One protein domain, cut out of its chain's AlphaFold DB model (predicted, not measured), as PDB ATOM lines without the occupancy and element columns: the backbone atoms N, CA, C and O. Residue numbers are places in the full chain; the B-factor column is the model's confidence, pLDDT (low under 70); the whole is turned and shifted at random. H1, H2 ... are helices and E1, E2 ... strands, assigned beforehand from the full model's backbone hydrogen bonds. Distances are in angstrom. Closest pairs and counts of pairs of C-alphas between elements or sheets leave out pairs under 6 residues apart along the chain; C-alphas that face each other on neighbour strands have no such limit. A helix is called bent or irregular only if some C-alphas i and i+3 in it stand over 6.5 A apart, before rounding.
ATOM      1  N   GLU A  56     161.475 145.647 157.796       86.50
ATOM      2  CA  GLU A  56     162.693 146.297 157.293       86.50
ATOM      3  C   GLU A  56     163.895 146.050 158.211       86.50
ATOM      4  O   GLU A  56     164.943 145.602 157.749       86.50
ATOM      5  N   LEU A  57     163.709 146.239 159.521       88.81
ATOM      6  CA  LEU A  57     164.735 145.976 160.532       88.81
ATOM      7  C   LEU A  57     165.094 144.492 160.597       88.81
ATOM      8  O   LEU A  57     166.258 144.135 160.740       88.81
ATOM      9  N   VAL A  58     164.096 143.621 160.474       86.88
ATOM     10  CA  VAL A  58     164.281 142.169 160.457       86.88
ATOM     11  C   VAL A  58     165.087 141.732 159.239       86.88
ATOM     12  O   VAL A  58     166.050 140.982 159.384       86.88
ATOM     13  N   CYS A  59     164.727 142.209 158.050       86.00
ATOM     14  CA  CYS A  59     165.447 141.912 156.820       86.00
ATOM     15  C   CYS A  59     166.887 142.426 156.891       86.00
ATOM     16  O   CYS A  59     167.816 141.676 156.602       86.00
ATOM     17  N   GLU A  60     167.091 143.674 157.315       91.81
ATOM     18  CA  GLU A  60     168.427 144.252 157.479       91.81
ATOM     19  C   GLU A  60     169.272 143.439 158.467       91.81
ATOM     20  O   GLU A  60     170.395 143.047 158.146       91.81
ATOM     21  N   PHE A  61     168.708 143.110 159.629       92.44
ATOM     22  CA  PHE A  61     169.378 142.310 160.644       92.44
ATOM     23  C   PHE A  61     169.792 140.943 160.093       92.44
ATOM     24  O   PHE A  61     170.972 140.617 160.092       92.44
ATOM     25  N   PHE A  62     168.858 140.143 159.570       88.81
ATOM     26  CA  PHE A  62     169.163 138.772 159.141       88.81
ATOM     27  C   PHE A  62     170.058 138.696 157.901       88.81
ATOM     28  O   PHE A  62     170.796 137.727 157.753       88.81
ATOM     29  N   THR A  63     170.032 139.705 157.028       88.81
ATOM     30  CA  THR A  63     170.934 139.754 155.863       88.81
ATOM     31  C   THR A  63     172.375 140.098 156.229       88.81
ATOM     32  O   THR A  63     173.277 139.832 155.437       88.81
ATOM     33  N   SER A  64     172.603 140.669 157.413       92.94
ATOM     34  CA  SER A  64     173.916 141.141 157.863       92.94
ATOM     35  C   SER A  64     174.414 140.479 159.150       92.94
ATOM     36  O   SER A  64     175.528 140.768 159.576       92.94
ATOM     37  N   PHE A  65     173.609 139.621 159.783       93.19
ATOM     38  CA  PHE A  65     173.953 139.002 161.057       93.19
ATOM     39  C   PHE A  65     175.071 137.972 160.896       93.19
ATOM     40  O   PHE A  65     174.890 136.914 160.287       93.19
ATOM     41  N   GLU A  66     176.202 138.233 161.540       94.25
ATOM     42  CA  GLU A  66     177.275 137.271 161.704       94.25
ATOM     43  C   GLU A  66     177.515 136.960 163.180       94.25
ATOM     44  O   GLU A  66     177.313 137.768 164.089       94.25
ATOM     45  N   PHE A  67     177.942 135.720 163.415       93.62
ATOM     46  CA  PHE A  67     178.277 135.247 164.748       93.62
ATOM     47  C   PHE A  67     179.533 134.376 164.733       93.62
ATOM     48  O   PHE A  67     179.567 133.327 164.072       93.62
ATOM     49  N   ASP A  68     180.556 134.790 165.474       92.00
ATOM     50  CA  ASP A  68     181.795 134.056 165.684       92.00
ATOM     51  C   ASP A  68     181.674 133.115 166.889       92.00
ATOM     52  O   ASP A  68     181.940 133.459 168.043       92.00
ATOM     53  N   ALA A  69     181.219 131.896 166.608       85.38
ATOM     54  CA  ALA A  69     180.899 130.919 167.638       85.38
ATOM     55  C   ALA A  69     182.138 130.379 168.371       85.38
ATOM     56  O   ALA A  69     182.029 130.007 169.535       85.38
ATOM     57  N   SER A  70     183.305 130.296 167.725       86.06
ATOM     58  CA  SER A  70     184.453 129.607 168.333       86.06
ATOM     59  C   SER A  70     184.976 130.342 169.578       86.06
ATOM     60  O   SER A  70     185.077 129.710 170.630       86.06
ATOM     61  N   PRO A  71     185.217 131.666 169.542       85.31
ATOM     62  CA  PRO A  71     185.690 132.388 170.719       85.31
ATOM     63  C   PRO A  71     184.557 132.709 171.703       85.31
ATOM     64  O   PRO A  71     184.745 132.564 172.911       85.31
ATOM     65  N   CYS A  72     183.351 133.032 171.211       85.94
ATOM     66  CA  CYS A  72     182.187 133.320 172.067       85.94
ATOM     67  C   CYS A  72     181.759 132.137 172.945       85.94
ATOM     68  O   CYS A  72     181.027 132.313 173.918       85.94
ATOM     69  N   ARG A  73     182.184 130.921 172.592       78.69
ATOM     70  CA  ARG A  73     181.943 129.710 173.376       78.69
ATOM     71  C   ARG A  73     182.584 129.776 174.764       78.69
ATOM     72  O   ARG A  73     181.971 129.323 175.725       78.69
ATOM     73  N   TYR A  74     183.796 130.316 174.863       79.69
ATOM     74  CA  TYR A  74     184.574 130.333 176.108       79.69
ATOM     75  C   TYR A  74     184.709 131.730 176.702       79.69
ATOM     76  O   TYR A  74     184.961 131.867 177.900       79.69
ATOM     77  N   ASP A  75     184.522 132.762 175.883       86.31
ATOM     78  CA  ASP A  75     184.564 134.142 176.327       86.31
ATOM     79  C   ASP A  75     183.288 134.896 175.920       86.31
ATOM     80  O   ASP A  75     183.183 135.364 174.785       86.31
ATOM     81  N   PRO A  76     182.306 135.057 176.830       82.94
ATOM     82  CA  PRO A  76     181.091 135.817 176.542       82.94
ATOM     83  C   PRO A  76     181.363 137.312 176.310       82.94
ATOM     84  O   PRO A  76     180.494 138.011 175.792       82.94
ATOM     85  N   LEU A  77     182.554 137.809 176.674       89.25
ATOM     86  CA  LEU A  77     182.984 139.182 176.406       89.25
ATOM     87  C   LEU A  77     183.620 139.346 175.022       89.25
ATOM     88  O   LEU A  77     183.779 140.484 174.577       89.25
ATOM     89  N   HIS A  78     183.939 138.249 174.323       91.88
ATOM     90  CA  HIS A  78     184.452 138.318 172.959       91.88
ATOM     91  C   HIS A  78     183.436 139.000 172.056       91.88
ATOM     92  O   HIS A  78     182.251 138.652 172.045       91.88
ATOM     93  N   LYS A  79     183.918 139.961 171.269       94.56
ATOM     94  CA  LYS A  79     183.129 140.657 170.259       94.56
ATOM     95  C   LYS A  79     182.936 139.770 169.037       94.56
ATOM     96  O   LYS A  79     183.649 139.884 168.049       94.56
ATOM     97  N   GLY A  80     181.995 138.842 169.142       93.88
ATOM     98  CA  GLY A  80     181.685 137.915 168.061       93.88
ATOM     99  C   GLY A  80     180.301 138.087 167.464       93.88
ATOM    100  O   GLY A  80     179.935 137.245 166.660       93.88
ATOM    101  N   VAL A  81     179.519 139.099 167.850       96.19
ATOM    102  CA  VAL A  81     178.203 139.368 167.254       96.19
ATOM    103  C   VAL A  81     178.285 140.643 166.422       96.19
ATOM    104  O   VAL A  81     178.534 141.719 166.970       96.19
ATOM    105  N   THR A  82     178.038 140.530 165.120       97.31
ATOM    106  CA  THR A  82     177.995 141.662 164.187       97.31
ATOM    107  C   THR A  82     176.698 141.649 163.395       97.31
ATOM    108  O   THR A  82     176.172 140.590 163.064       97.31
ATOM    109  N   PHE A  83     176.126 142.822 163.144       96.12
ATOM    110  CA  PHE A  83     174.936 142.986 162.307       96.12
ATOM    111  C   PHE A  83     174.726 144.457 161.963       96.12
ATOM    112  O   PHE A  83     175.267 145.356 162.606       96.12
ATOM    113  N   ARG A  84     173.877 144.722 160.978       96.12
ATOM    114  CA  ARG A  84     173.368 146.052 160.663       96.12
ATOM    115  C   ARG A  84     171.960 146.220 161.221       96.12
ATOM    116  O   ARG A  84     171.152 145.295 161.175       96.12
ATOM    117  N   LEU A  85     171.683 147.395 161.779       94.81
ATOM    118  CA  LEU A  85     170.350 147.748 162.258       94.81
ATOM    119  C   LEU A  85     170.152 149.267 162.255       94.81
ATOM    120  O   LEU A  85     170.941 150.002 162.857       94.81
ATOM    121  N   GLY A  86     169.089 149.726 161.597       93.19
ATOM    122  CA  GLY A  86     168.813 151.148 161.406       93.19
ATOM    123  C   GLY A  86     169.871 151.831 160.537       93.19
ATOM    124  O   GLY A  86     170.253 152.963 160.822       93.19
ATOM    125  N   GLY A  87     170.419 151.125 159.544       93.25
ATOM    126  CA  GLY A  87     171.474 151.630 158.662       93.25
ATOM    127  C   GLY A  87     172.869 151.697 159.290       93.25
ATOM    128  O   GLY A  87     173.817 152.091 158.612       93.25
ATOM    129  N   VAL A  88     173.029 151.307 160.558       96.44
ATOM    130  CA  VAL A  88     174.305 151.380 161.282       96.44
ATOM    131  C   VAL A  88     174.851 149.982 161.531       96.44
ATOM    132  O   VAL A  88     174.139 149.104 162.018       96.44
ATOM    133  N   GLU A  89     176.130 149.787 161.221       97.25
ATOM    134  CA  GLU A  89     176.864 148.574 161.569       97.25
ATOM    135  C   GLU A  89     177.138 148.528 163.075       97.25
ATOM    136  O   GLU A  89     177.566 149.509 163.692       97.25
ATOM    137  N   ARG A  90     176.838 147.383 163.685       96.62
ATOM    138  CA  ARG A  90     176.960 147.134 165.117       96.62
ATOM    139  C   ARG A  90     177.854 145.924 165.328       96.62
ATOM    140  O   ARG A  90     177.665 144.887 164.701       96.62
ATOM    141  N   GLU A  91     178.780 146.061 166.265       97.06
ATOM    142  CA  GLU A  91     179.624 144.986 166.773       97.06
ATOM    143  C   GLU A  91     179.489 144.975 168.294       97.06
ATOM    144  O   GLU A  91     179.601 146.020 168.939       97.06
ATOM    145  N   MET A  92     179.239 143.803 168.870       95.50
ATOM    146  CA  MET A  92     179.082 143.651 170.310       95.50
ATOM    147  C   MET A  92     179.518 142.272 170.799       95.50
ATOM    148  O   MET A  92     179.696 141.328 170.024       95.50
ATOM    149  N   SER A  93     179.707 142.161 172.113       94.69
ATOM    150  CA  SER A  93     179.967 140.873 172.745       94.69
ATOM    151  C   SER A  93     178.706 140.018 172.825       94.69
ATOM    152  O   SER A  93     177.586 140.532 172.755       94.69
ATOM    153  N   LEU A  94     178.873 138.706 173.014       90.31
ATOM    154  CA  LEU A  94     177.736 137.815 173.250       90.31
ATOM    155  C   LEU A  94     176.940 138.235 174.499       90.31
ATOM    156  O   LEU A  94     175.713 138.158 174.506       90.31
ATOM    157  N   LEU A  95     177.641 138.729 175.523       89.44
ATOM    158  CA  LEU A  95     177.036 139.281 176.731       89.44
ATOM    159  C   LEU A  95     176.219 140.542 176.453       89.44
ATOM    160  O   LEU A  95     175.145 140.734 177.012       89.44
ATOM    161  N   GLU A  96     176.729 141.436 175.606       92.25
ATOM    162  CA  GLU A  96     175.988 142.641 175.258       92.25
ATOM    163  C   GLU A  96     174.735 142.322 174.447       92.25
ATOM    164  O   GLU A  96     173.651 142.840 174.723       92.25
ATOM    165  N   PHE A  97     174.878 141.406 173.497       92.06
ATOM    166  CA  PHE A  97     173.771 140.898 172.710       92.06
ATOM    167  C   PHE A  97     172.660 140.311 173.594       92.06
ATOM    168  O   PHE A  97     171.485 140.628 173.414       92.06
ATOM    169  N   GLU A  98     173.031 139.517 174.596       86.50
ATOM    170  CA  GLU A  98     172.122 138.892 175.556       86.50
ATOM    171  C   GLU A  98     171.192 139.893 176.260       86.50
ATOM    172  O   GLU A  98     169.967 139.711 176.255       86.50
ATOM    173  N   TRP A  99     171.743 140.949 176.869       86.50
ATOM    174  CA  TRP A  99     170.911 141.896 177.616       86.50
ATOM    175  C   TRP A  99     170.135 142.844 176.699       86.50
ATOM    176  O   TRP A  99     169.033 143.261 177.056       86.50
ATOM    177  N   ARG A 100     170.635 143.127 175.488       90.69
ATOM    178  CA  ARG A 100     169.891 143.893 174.471       90.69
ATOM    179  C   ARG A 100     168.686 143.140 173.917       90.69
ATOM    180  O   ARG A 100     167.665 143.756 173.622       90.69
ATOM    181  N   VAL A 101     168.781 141.814 173.799       87.88
ATOM    182  CA  VAL A 101     167.638 140.950 173.463       87.88
ATOM    183  C   VAL A 101     166.624 140.893 174.615       87.88
ATOM    184  O   VAL A 101     165.447 140.628 174.388       87.88
ATOM    185  N   GLY A 102     167.053 141.188 175.845       82.88
ATOM    186  CA  GLY A 102     166.215 141.127 177.042       82.88
ATOM    187  C   GLY A 102     166.196 139.750 177.702       82.88
ATOM    188  O   GLY A 102     165.288 139.458 178.475       82.88
ATOM    189  N   LEU A 103     167.191 138.905 177.410       78.00
ATOM    190  CA  LEU A 103     167.334 137.603 178.063       78.00
ATOM    191  C   LEU A 103     167.671 137.768 179.545       78.00
ATOM    192  O   LEU A 103     167.074 137.126 180.405       78.00
ATOM    193  N   TYR A 104     168.592 138.681 179.833       76.94
ATOM    194  CA  TYR A 104     169.030 139.025 181.177       76.94
ATOM    195  C   TYR A 104     169.049 140.541 181.300       76.94
ATOM    196  O   TYR A 104     169.232 141.260 180.319       76.94
ATOM    197  N   THR A 105     168.867 141.053 182.514       78.31
ATOM    198  CA  THR A 105     169.093 142.483 182.747       78.31
ATOM    199  C   THR A 105     170.587 142.787 182.645       78.31
ATOM    200  O   THR A 105     171.413 141.932 182.962       78.31
ATOM    201  N   GLU A 106     170.950 144.018 182.280       79.56
ATOM    202  CA  GLU A 106     172.358 144.457 182.230       79.56
ATOM    203  C   GLU A 106     173.094 144.219 183.565       79.56
ATOM    204  O   GLU A 106     174.291 143.937 183.599       79.56
ATOM    205  N   ARG A 107     172.374 144.306 184.690       77.31
ATOM    206  CA  ARG A 107     172.933 144.039 186.022       77.31
ATOM    207  C   ARG A 107     173.227 142.556 186.232       77.31
ATOM    208  O   ARG A 107     174.283 142.225 186.754       77.31
ATOM    209  N   VAL A 108     172.307 141.681 185.823       75.75
ATOM    210  CA  VAL A 108     172.439 140.225 185.992       75.75
ATOM    211  C   VAL A 108     173.468 139.641 185.026       75.75
ATOM    212  O   VAL A 108     174.206 138.739 185.411       75.75
ATOM    213  N   SER A 109     173.576 140.169 183.803       73.12
ATOM    214  CA  SER A 109     174.582 139.711 182.833       73.12
ATOM    215  C   SER A 109     176.013 140.022 183.293       73.12
ATOM    216  O   SER A 109     176.942 139.269 183.018       73.12
ATOM    217  N   ARG A 110     176.209 141.091 184.073       78.75
ATOM    218  CA  ARG A 110     177.514 141.437 184.660       78.75
ATOM    219  C   ARG A 110     177.843 140.691 185.953       78.75
ATOM    220  O   ARG A 110     178.951 140.852 186.464       78.75
ATOM    221  N   ASP A 111     176.918 139.898 186.485       82.31
ATOM    222  CA  ASP A 111     177.159 139.134 187.704       82.31
ATOM    223  C   ASP A 111     178.208 138.029 187.484       82.31
ATOM    224  O   ASP A 111     178.234 137.338 186.461       82.31
ATOM    225  N   VAL A 112     179.090 137.847 188.472       78.31
ATOM    226  CA  VAL A 112     180.215 136.905 188.386       78.31
ATOM    227  C   VAL A 112     179.726 135.458 188.288       78.31
ATOM    228  O   VAL A 112     180.332 134.661 187.564       78.31
ATOM    229  N   ALA A 113     178.635 135.105 188.977       75.12
ATOM    230  CA  ALA A 113     178.070 133.764 188.907       75.12
ATOM    231  C   ALA A 113     177.436 133.511 187.534       75.12
ATOM    232  O   ALA A 113     177.668 132.447 186.957       75.12
ATOM    233  N   THR A 114     176.740 134.500 186.964       74.19
ATOM    234  CA  THR A 114     176.205 134.431 185.592       74.19
ATOM    235  C   THR A 114     177.320 134.236 184.566       74.19
ATOM    236  O   THR A 114     177.274 133.292 183.780       74.19
ATOM    237  N   LEU A 115     178.376 135.058 184.608       76.56
ATOM    238  CA  LEU A 115     179.514 134.954 183.685       76.56
ATOM    239  C   LEU A 115     180.235 133.608 183.799       76.56
ATOM    240  O   LEU A 115     180.573 132.988 182.790       76.56
ATOM    241  N   SER A 116     180.452 133.136 185.029       75.44
ATOM    242  CA  SER A 116     181.031 131.815 185.291       75.44
ATOM    243  C   SER A 116     180.133 130.700 184.750       75.44
ATOM    244  O   SER A 116     180.616 129.760 184.119       75.44
ATOM    245  N   GLY A 117     178.818 130.840 184.919       73.56
ATOM    246  CA  GLY A 117     177.811 129.951 184.363       73.56
ATOM    247  C   GLY A 117     177.866 129.886 182.837       73.56
ATOM    248  O   GLY A 117     178.019 128.799 182.291       73.56
ATOM    249  N   LEU A 118     177.822 131.027 182.144       76.25
ATOM    250  CA  LEU A 118     177.871 131.103 180.676       76.25
ATOM    251  C   LEU A 118     179.154 130.491 180.097       76.25
ATOM    252  O   LEU A 118     179.092 129.777 179.096       76.25
ATOM    253  N   ARG A 119     180.301 130.715 180.758       76.75
ATOM    254  CA  ARG A 119     181.600 130.120 180.395       76.75
ATOM    255  C   ARG A 119     181.643 128.603 180.592       76.75
ATOM    256  O   ARG A 119     182.383 127.915 179.897       76.75
ATOM    257  N   ARG A 120     180.876 128.076 181.553       68.44
ATOM    258  CA  ARG A 120     180.848 126.648 181.924       68.44
ATOM    259  C   ARG A 120     179.703 125.859 181.295       68.44
ATOM    260  O   ARG A 120     179.777 124.637 181.251       68.44
ATOM    261  N   ALA A 121     178.662 126.531 180.814       62.19
ATOM    262  CA  ALA A 121     177.394 125.952 180.373       62.19
ATOM    263  C   ALA A 121     177.494 124.951 179.206       62.19
ATOM    264  O   ALA A 121     176.513 124.298 178.856       62.19
ATOM    265  N   GLU A 122     178.672 124.787 178.608       54.88
ATOM    266  CA  GLU A 122     178.920 123.742 177.621       54.88
ATOM    267  C   GLU A 122     179.200 122.351 178.222       54.88
ATOM    268  O   GLU A 122     179.269 121.371 177.485       54.88
ATOM    269  N   ASN A 167     174.058 128.198 178.049       76.12
ATOM    270  CA  ASN A 167     174.433 129.422 177.362       76.12
ATOM    271  C   ASN A 167     173.365 129.745 176.305       76.12
ATOM    272  O   ASN A 167     173.597 129.633 175.102       76.12
ATOM    273  N   ILE A 168     172.157 130.080 176.770       76.50
ATOM    274  CA  ILE A 168     171.019 130.475 175.929       76.50
ATOM    275  C   ILE A 168     171.428 131.554 174.907       76.50
ATOM    276  O   ILE A 168     171.075 131.387 173.740       76.50
ATOM    277  N   PRO A 169     172.222 132.591 175.261       80.25
ATOM    278  CA  PRO A 169     172.680 133.584 174.288       80.25
ATOM    279  C   PRO A 169     173.473 132.977 173.136       80.25
ATOM    280  O   PRO A 169     173.202 133.283 171.977       80.25
ATOM    281  N   TYR A 170     174.429 132.093 173.434       83.12
ATOM    282  CA  TYR A 170     175.244 131.420 172.421       83.12
ATOM    283  C   TYR A 170     174.371 130.633 171.447       83.12
ATOM    284  O   TYR A 170     174.540 130.705 170.230       83.12
ATOM    285  N   TRP A 171     173.410 129.886 171.980       78.56
ATOM    286  CA  TRP A 171     172.506 129.078 171.177       78.56
ATOM    287  C   TRP A 171     171.534 129.918 170.352       78.56
ATOM    288  O   TRP A 171     171.304 129.594 169.187       78.56
ATOM    289  N   LEU A 172     171.037 131.025 170.909       80.56
ATOM    290  CA  LEU A 172     170.225 131.993 170.181       80.56
ATOM    291  C   LEU A 172     171.023 132.639 169.041       80.56
ATOM    292  O   LEU A 172     170.546 132.669 167.911       80.56
ATOM    293  N   ALA A 173     172.254 133.086 169.286       85.62
ATOM    294  CA  ALA A 173     173.109 133.667 168.251       85.62
ATOM    295  C   ALA A 173     173.437 132.646 167.145       85.62
ATOM    296  O   ALA A 173     173.353 132.950 165.953       85.62
ATOM    297  N   ARG A 174     173.718 131.387 167.510       83.75
ATOM    298  CA  ARG A 174     173.872 130.296 166.532       83.75
ATOM    299  C   ARG A 174     172.611 130.050 165.722       83.75
ATOM    300  O   ARG A 174     172.718 129.772 164.529       83.75
ATOM    301  N   TYR A 175     171.448 130.115 166.364       76.94
ATOM    302  CA  TYR A 175     170.168 129.985 165.688       76.94
ATOM    303  C   TYR A 175     169.982 131.107 164.668       76.94
ATOM    304  O   TYR A 175     169.773 130.812 163.496       76.94
ATOM    305  N   LEU A 176     170.145 132.366 165.083       82.19
ATOM    306  CA  LEU A 176     169.960 133.537 164.223       82.19
ATOM    307  C   LEU A 176     170.912 133.531 163.019       82.19
ATOM    308  O   LEU A 176     170.476 133.826 161.914       82.19
ATOM    309  N   LYS A 177     172.162 133.077 163.188       84.44
ATOM    310  CA  LYS A 177     173.102 132.856 162.070       84.44
ATOM    311  C   LYS A 177     172.658 131.741 161.109       84.44
ATOM    312  O   LYS A 177     173.029 131.729 159.940       84.44
ATOM    313  N   GLY A 178     171.929 130.743 161.611       74.56
ATOM    314  CA  GLY A 178     171.459 129.584 160.845       74.56
ATOM    315  C   GLY A 178     170.113 129.787 160.138       74.56
ATOM    316  O   GLY A 178     169.714 128.930 159.339       74.56
ATOM    317  N   VAL A 179     169.413 130.885 160.430       69.81
ATOM    318  CA  VAL A 179     168.178 131.302 159.757       69.81
ATOM    319  C   VAL A 179     168.516 131.633 158.300       69.81
ATOM    320  O   VAL A 179     169.412 132.418 158.019       69.81
ATOM    321  N   ARG A 180     167.828 130.985 157.356       58.16
ATOM    322  CA  ARG A 180     167.959 131.221 155.906       58.16
ATOM    323  C   ARG A 180     166.580 131.478 155.319       58.16
ATOM    324  O   ARG A 180     165.605 130.974 155.869       58.16
ATOM    325  N   ASP A 181     166.534 132.134 154.162       48.97
ATOM    326  CA  ASP A 181     165.405 132.671 153.365       48.97
ATOM    327  C   ASP A 181     164.107 131.831 153.246       48.97
ATOM    328  O   ASP A 181     163.113 132.293 152.695       48.97
ATOM    329  N   LYS A 182     164.085 130.589 153.744       44.41
ATOM    330  CA  LYS A 182     162.928 129.676 153.765       44.41
ATOM    331  C   LYS A 182     162.256 129.542 155.134       44.41
ATOM    332  O   LYS A 182     161.216 128.893 155.232       44.41
ATOM    333  N   SER A 183     162.840 130.078 156.204       48.75
ATOM    334  CA  SER A 183     162.193 130.089 157.516       48.75
ATOM    335  C   SER A 183     161.242 131.275 157.605       48.75
ATOM    336  O   SER A 183     161.681 132.421 157.591       48.75
ATOM    337  N   VAL A 184     159.945 130.984 157.725       48.84
ATOM    338  CA  VAL A 184     158.920 131.947 158.151       48.84
ATOM    339  C   VAL A 184     159.429 132.572 159.453       48.84
ATOM    340  O   VAL A 184     159.702 131.849 160.407       48.84
ATOM    341  N   ILE A 185     159.745 133.864 159.440       51.31
ATOM    342  CA  ILE A 185     160.695 134.455 160.388       51.31
ATOM    343  C   ILE A 185     160.136 134.434 161.816       51.31
ATOM    344  O   ILE A 185     159.202 135.156 162.143       51.31
ATOM    345  N   PHE A 186     160.775 133.645 162.678       63.12
ATOM    346  CA  PHE A 186     160.420 133.461 164.090       63.12
ATOM    347  C   PHE A 186     161.407 134.146 165.059       63.12
ATOM    348  O   PHE A 186     161.490 133.797 166.232       63.12
ATOM    349  N   GLY A 187     162.161 135.142 164.578       70.88
ATOM    350  CA  GLY A 187     163.094 135.943 165.387       70.88
ATOM    351  C   GLY A 187     162.824 137.448 165.371       70.88
ATOM    352  O   GLY A 187     163.578 138.207 165.973       70.88
ATOM    353  N   GLY A 188     161.757 137.892 164.696       77.69
ATOM    354  CA  GLY A 188     161.474 139.316 164.505       77.69
ATOM    355  C   GLY A 188     161.288 140.088 165.811       77.69
ATOM    356  O   GLY A 188     161.758 141.214 165.928       77.69
ATOM    357  N   MET A 189     160.706 139.449 166.828       79.88
ATOM    358  CA  MET A 189     160.523 140.051 168.152       79.88
ATOM    359  C   MET A 189     161.859 140.350 168.848       79.88
ATOM    360  O   MET A 189     162.002 141.386 169.495       79.88
ATOM    361  N   PHE A 190     162.868 139.489 168.668       85.00
ATOM    362  CA  PHE A 190     164.215 139.733 169.194       85.00
ATOM    363  C   PHE A 190     164.879 140.909 168.480       85.00
ATOM    364  O   PHE A 190     165.487 141.754 169.131       85.00
ATOM    365  N   VAL A 191     164.713 141.010 167.158       87.25
ATOM    366  CA  VAL A 191     165.223 142.153 166.388       87.25
ATOM    367  C   VAL A 191     164.579 143.451 166.866       87.25
ATOM    368  O   VAL A 191     165.282 144.437 167.071       87.25
ATOM    369  N   THR A 192     163.272 143.447 167.128       87.25
ATOM    370  CA  THR A 192     162.576 144.615 167.676       87.25
ATOM    371  C   THR A 192     163.059 144.967 169.084       87.25
ATOM    372  O   THR A 192     163.294 146.144 169.354       87.25
ATOM    373  N   LYS A 193     163.288 143.983 169.971       88.31
ATOM    374  CA  LYS A 193     163.917 144.233 171.284       88.31
ATOM    375  C   LYS A 193     165.273 144.914 171.136       88.31
ATOM    376  O   LYS A 193     165.512 145.950 171.760       88.31
ATOM    377  N   ILE A 194     166.127 144.377 170.268       91.75
ATOM    378  CA  ILE A 194     167.451 144.941 169.996       91.75
ATOM    379  C   ILE A 194     167.305 146.365 169.442       91.75
ATOM    380  O   ILE A 194     167.967 147.274 169.938       91.75
ATOM    381  N   ALA A 195     166.409 146.598 168.482       91.50
ATOM    382  CA  ALA A 195     166.158 147.916 167.906       91.50
ATOM    383  C   ALA A 195     165.707 148.934 168.961       91.50
ATOM    384  O   ALA A 195     166.219 150.056 168.995       91.50
ATOM    385  N   ARG A 196     164.819 148.529 169.879       90.50
ATOM    386  CA  ARG A 196     164.422 149.367 171.016       90.50
ATOM    387  C   ARG A 196     165.606 149.678 171.927       90.50
ATOM    388  O   ARG A 196     165.754 150.823 172.335       90.50
ATOM    389  N   SER A 197     166.487 148.707 172.191       92.06
ATOM    390  CA  SER A 197     167.703 148.931 172.996       92.06
ATOM    391  C   SER A 197     168.651 149.978 172.390       92.06
ATOM    392  O   SER A 197     169.480 150.549 173.094       92.06
ATOM    393  N   PHE A 198     168.542 150.233 171.082       92.50
ATOM    394  CA  PHE A 198     169.289 151.268 170.367       92.50
ATOM    395  C   PHE A 198     168.521 152.587 170.202       92.50
ATOM    396  O   PHE A 198     169.056 153.513 169.601       92.50
ATOM    397  N   GLY A 199     167.287 152.684 170.706       91.12
ATOM    398  CA  GLY A 199     166.441 153.867 170.531       91.12
ATOM    399  C   GLY A 199     165.956 154.075 169.092       91.12
ATOM    400  O   GLY A 199     165.638 155.197 168.718       91.12
ATOM    401  N   LEU A 200     165.914 153.017 168.272       89.56
ATOM    402  CA  LEU A 200     165.485 153.102 166.866       89.56
ATOM    403  C   LEU A 200     163.961 153.123 166.692       89.56
ATOM    404  O   LEU A 200     163.473 153.357 165.591       89.56
ATOM    405  N   LEU A 201     163.210 152.830 167.753       87.69
ATOM    406  CA  LEU A 201     161.752 152.773 167.732       87.69
ATOM    407  C   LEU A 201     161.204 153.931 168.560       87.69
ATOM    408  O   LEU A 201     161.509 154.025 169.748       87.69
ATOM    409  N   THR A 202     160.397 154.791 167.939       81.19
ATOM    410  CA  THR A 202     159.654 155.830 168.659       81.19
ATOM    411  C   THR A 202     158.357 155.256 169.228       81.19
ATOM    412  O   THR A 202     157.783 154.312 168.676       81.19
ATOM    413  N   GLU A 203     157.860 155.853 170.310       76.44
ATOM    414  CA  GLU A 203     156.563 155.486 170.900       76.44
ATOM    415  C   GLU A 203     155.414 155.616 169.885       76.44
ATOM    416  O   GLU A 203     154.493 154.805 169.869       76.44
ATOM    417  N   GLU A 204     155.510 156.574 168.961       72.88
ATOM    418  CA  GLU A 204     154.539 156.780 167.883       72.88
ATOM    419  C   GLU A 204     154.546 155.636 166.853       72.88
ATOM    420  O   GLU A 204     153.484 155.156 166.451       72.88
ATOM    421  N   MET A 205     155.724 155.130 166.464       75.88
ATOM    422  CA  MET A 205     155.840 153.969 165.568       75.88
ATOM    423  C   MET A 205     155.272 152.698 166.208       75.88
ATOM    424  O   MET A 205     154.678 151.866 165.519       75.88
ATOM    425  N   ILE A 206     155.450 152.550 167.523       74.50
ATOM    426  CA  ILE A 206     154.915 151.428 168.299       74.50
ATOM    427  C   ILE A 206     153.387 151.541 168.396       74.50
ATOM    428  O   ILE A 206     152.687 150.572 168.102       74.50
ATOM    429  N   ALA A 207     152.864 152.724 168.724       71.38
ATOM    430  CA  ALA A 207     151.428 152.970 168.833       71.38
ATOM    431  C   ALA A 207     150.700 152.766 167.496       71.38
ATOM    432  O   ALA A 207     149.714 152.036 167.430       71.38
TER     433      ALA A 207
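What this domain is: This is residues 56 to 122 and 167 to 207 of the 237 residues of an uncharacterized protein of Tanacetum cinerariifolium (UniProt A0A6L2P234). A two-strand hairpin, E1 and E2, forms a wall beside a rough ring of four crossed helices, H1, H7, H3 and H6, with E1 toward the helices and the ring only loosely closed between H6 and H1. H2 packs on H6, H4 and H5 extend away beyond H3, and residues 202 to 207 with H8 stick out elsewhere. The 108 printed residues hold eight named helices and two strands, in the order H1 H2 E1 E2 H3 H4 H5 H6 H7 H8; the sheet is antiparallel and the class is mostly helix. The whole is compact, with a radius of gyration of the C-alphas of 13.8 A and spans of 39 by 31 by 22 A.

How they stand to each other: Look first at E1, residues 81 to 85, and E2, residues 88 to 92, an antiparallel hairpin at 158 degrees; N 83 and O 90 are 3.0 A apart and N 90 and O 83 are 2.8 A apart, within hydrogen-bond range. Residues 66 to 67 pair with residues 81 to 82 of E1, antiparallel. Find H1 at residues 56 to 64; it has 10 pairs of C-alphas within 8 A with E1, and their closest C-alphas, those of Ser 64 and Phe 83, are 4.9 A apart. H3, residues 94 to 101, is the hub, touching three helices. It touches H7, residues 188 to 197, about perpendicular at 83 degrees, closest at C-alphas 100 and 194, 5.2 A. It touches H6, residues 168 to 178, about perpendicular at 86 degrees, closest at C-alphas 98 and 169, 5.5 A. H3 also touches H4, residues 106 to 109, closest at C-alphas 99 and 106, 5.5 A. H1 touches H7, about perpendicular at 84 degrees, closest at C-alphas 58 and 188, 5.7 A. H1 and H6 are close but not clearly touching, with closest C-alphas 62 and 176 7.3 A apart. H2, residues 69 to 72, only just touches H6, with 3 pairs of C-alphas within 8 A, the closest 69 and 174 at 7.1 A. H5, residues 112 to 122, and H6 are near each other, with 6 pairs of C-alphas within 10 A. H8, residues 203 to 207, touches no helix. Every O i to N i+4 pair is within hydrogen-bond range in H1, H3, H6, H7 and H8, and 6 of 7 in H5; H2 and H4 are too short for such a pair.

Where its parts are: Find C-alpha 56 at (162.693, 146.297, 157.293), where H1 begins its 12.4 A. E1 starts at C-alpha 81, (178.203, 139.368, 167.254), and measures 12.5 A; E2 measures 12.8 A. H5 measures 17.1 A and is irregular, with C-alphas 119 and 122 7.5 A apart. H6 measures 15.1 A, H7 14.3 A and H3 10.6 A. H8 ends at C-alpha 207, (151.428, 152.970, 168.833).

The domain as a whole: The two C-alphas farthest apart, those of Arg 120 and Glu 204, are 42.4 A apart. Residues 123 to 166 are not printed, and C-alphas 122 and 167 are 7.2 A apart across this cut. Of the links printed whole, none is long. Confidence is low, under 70, at residues 120 to 122 and 179 to 186; mean pLDDT of the printed part is 82.4.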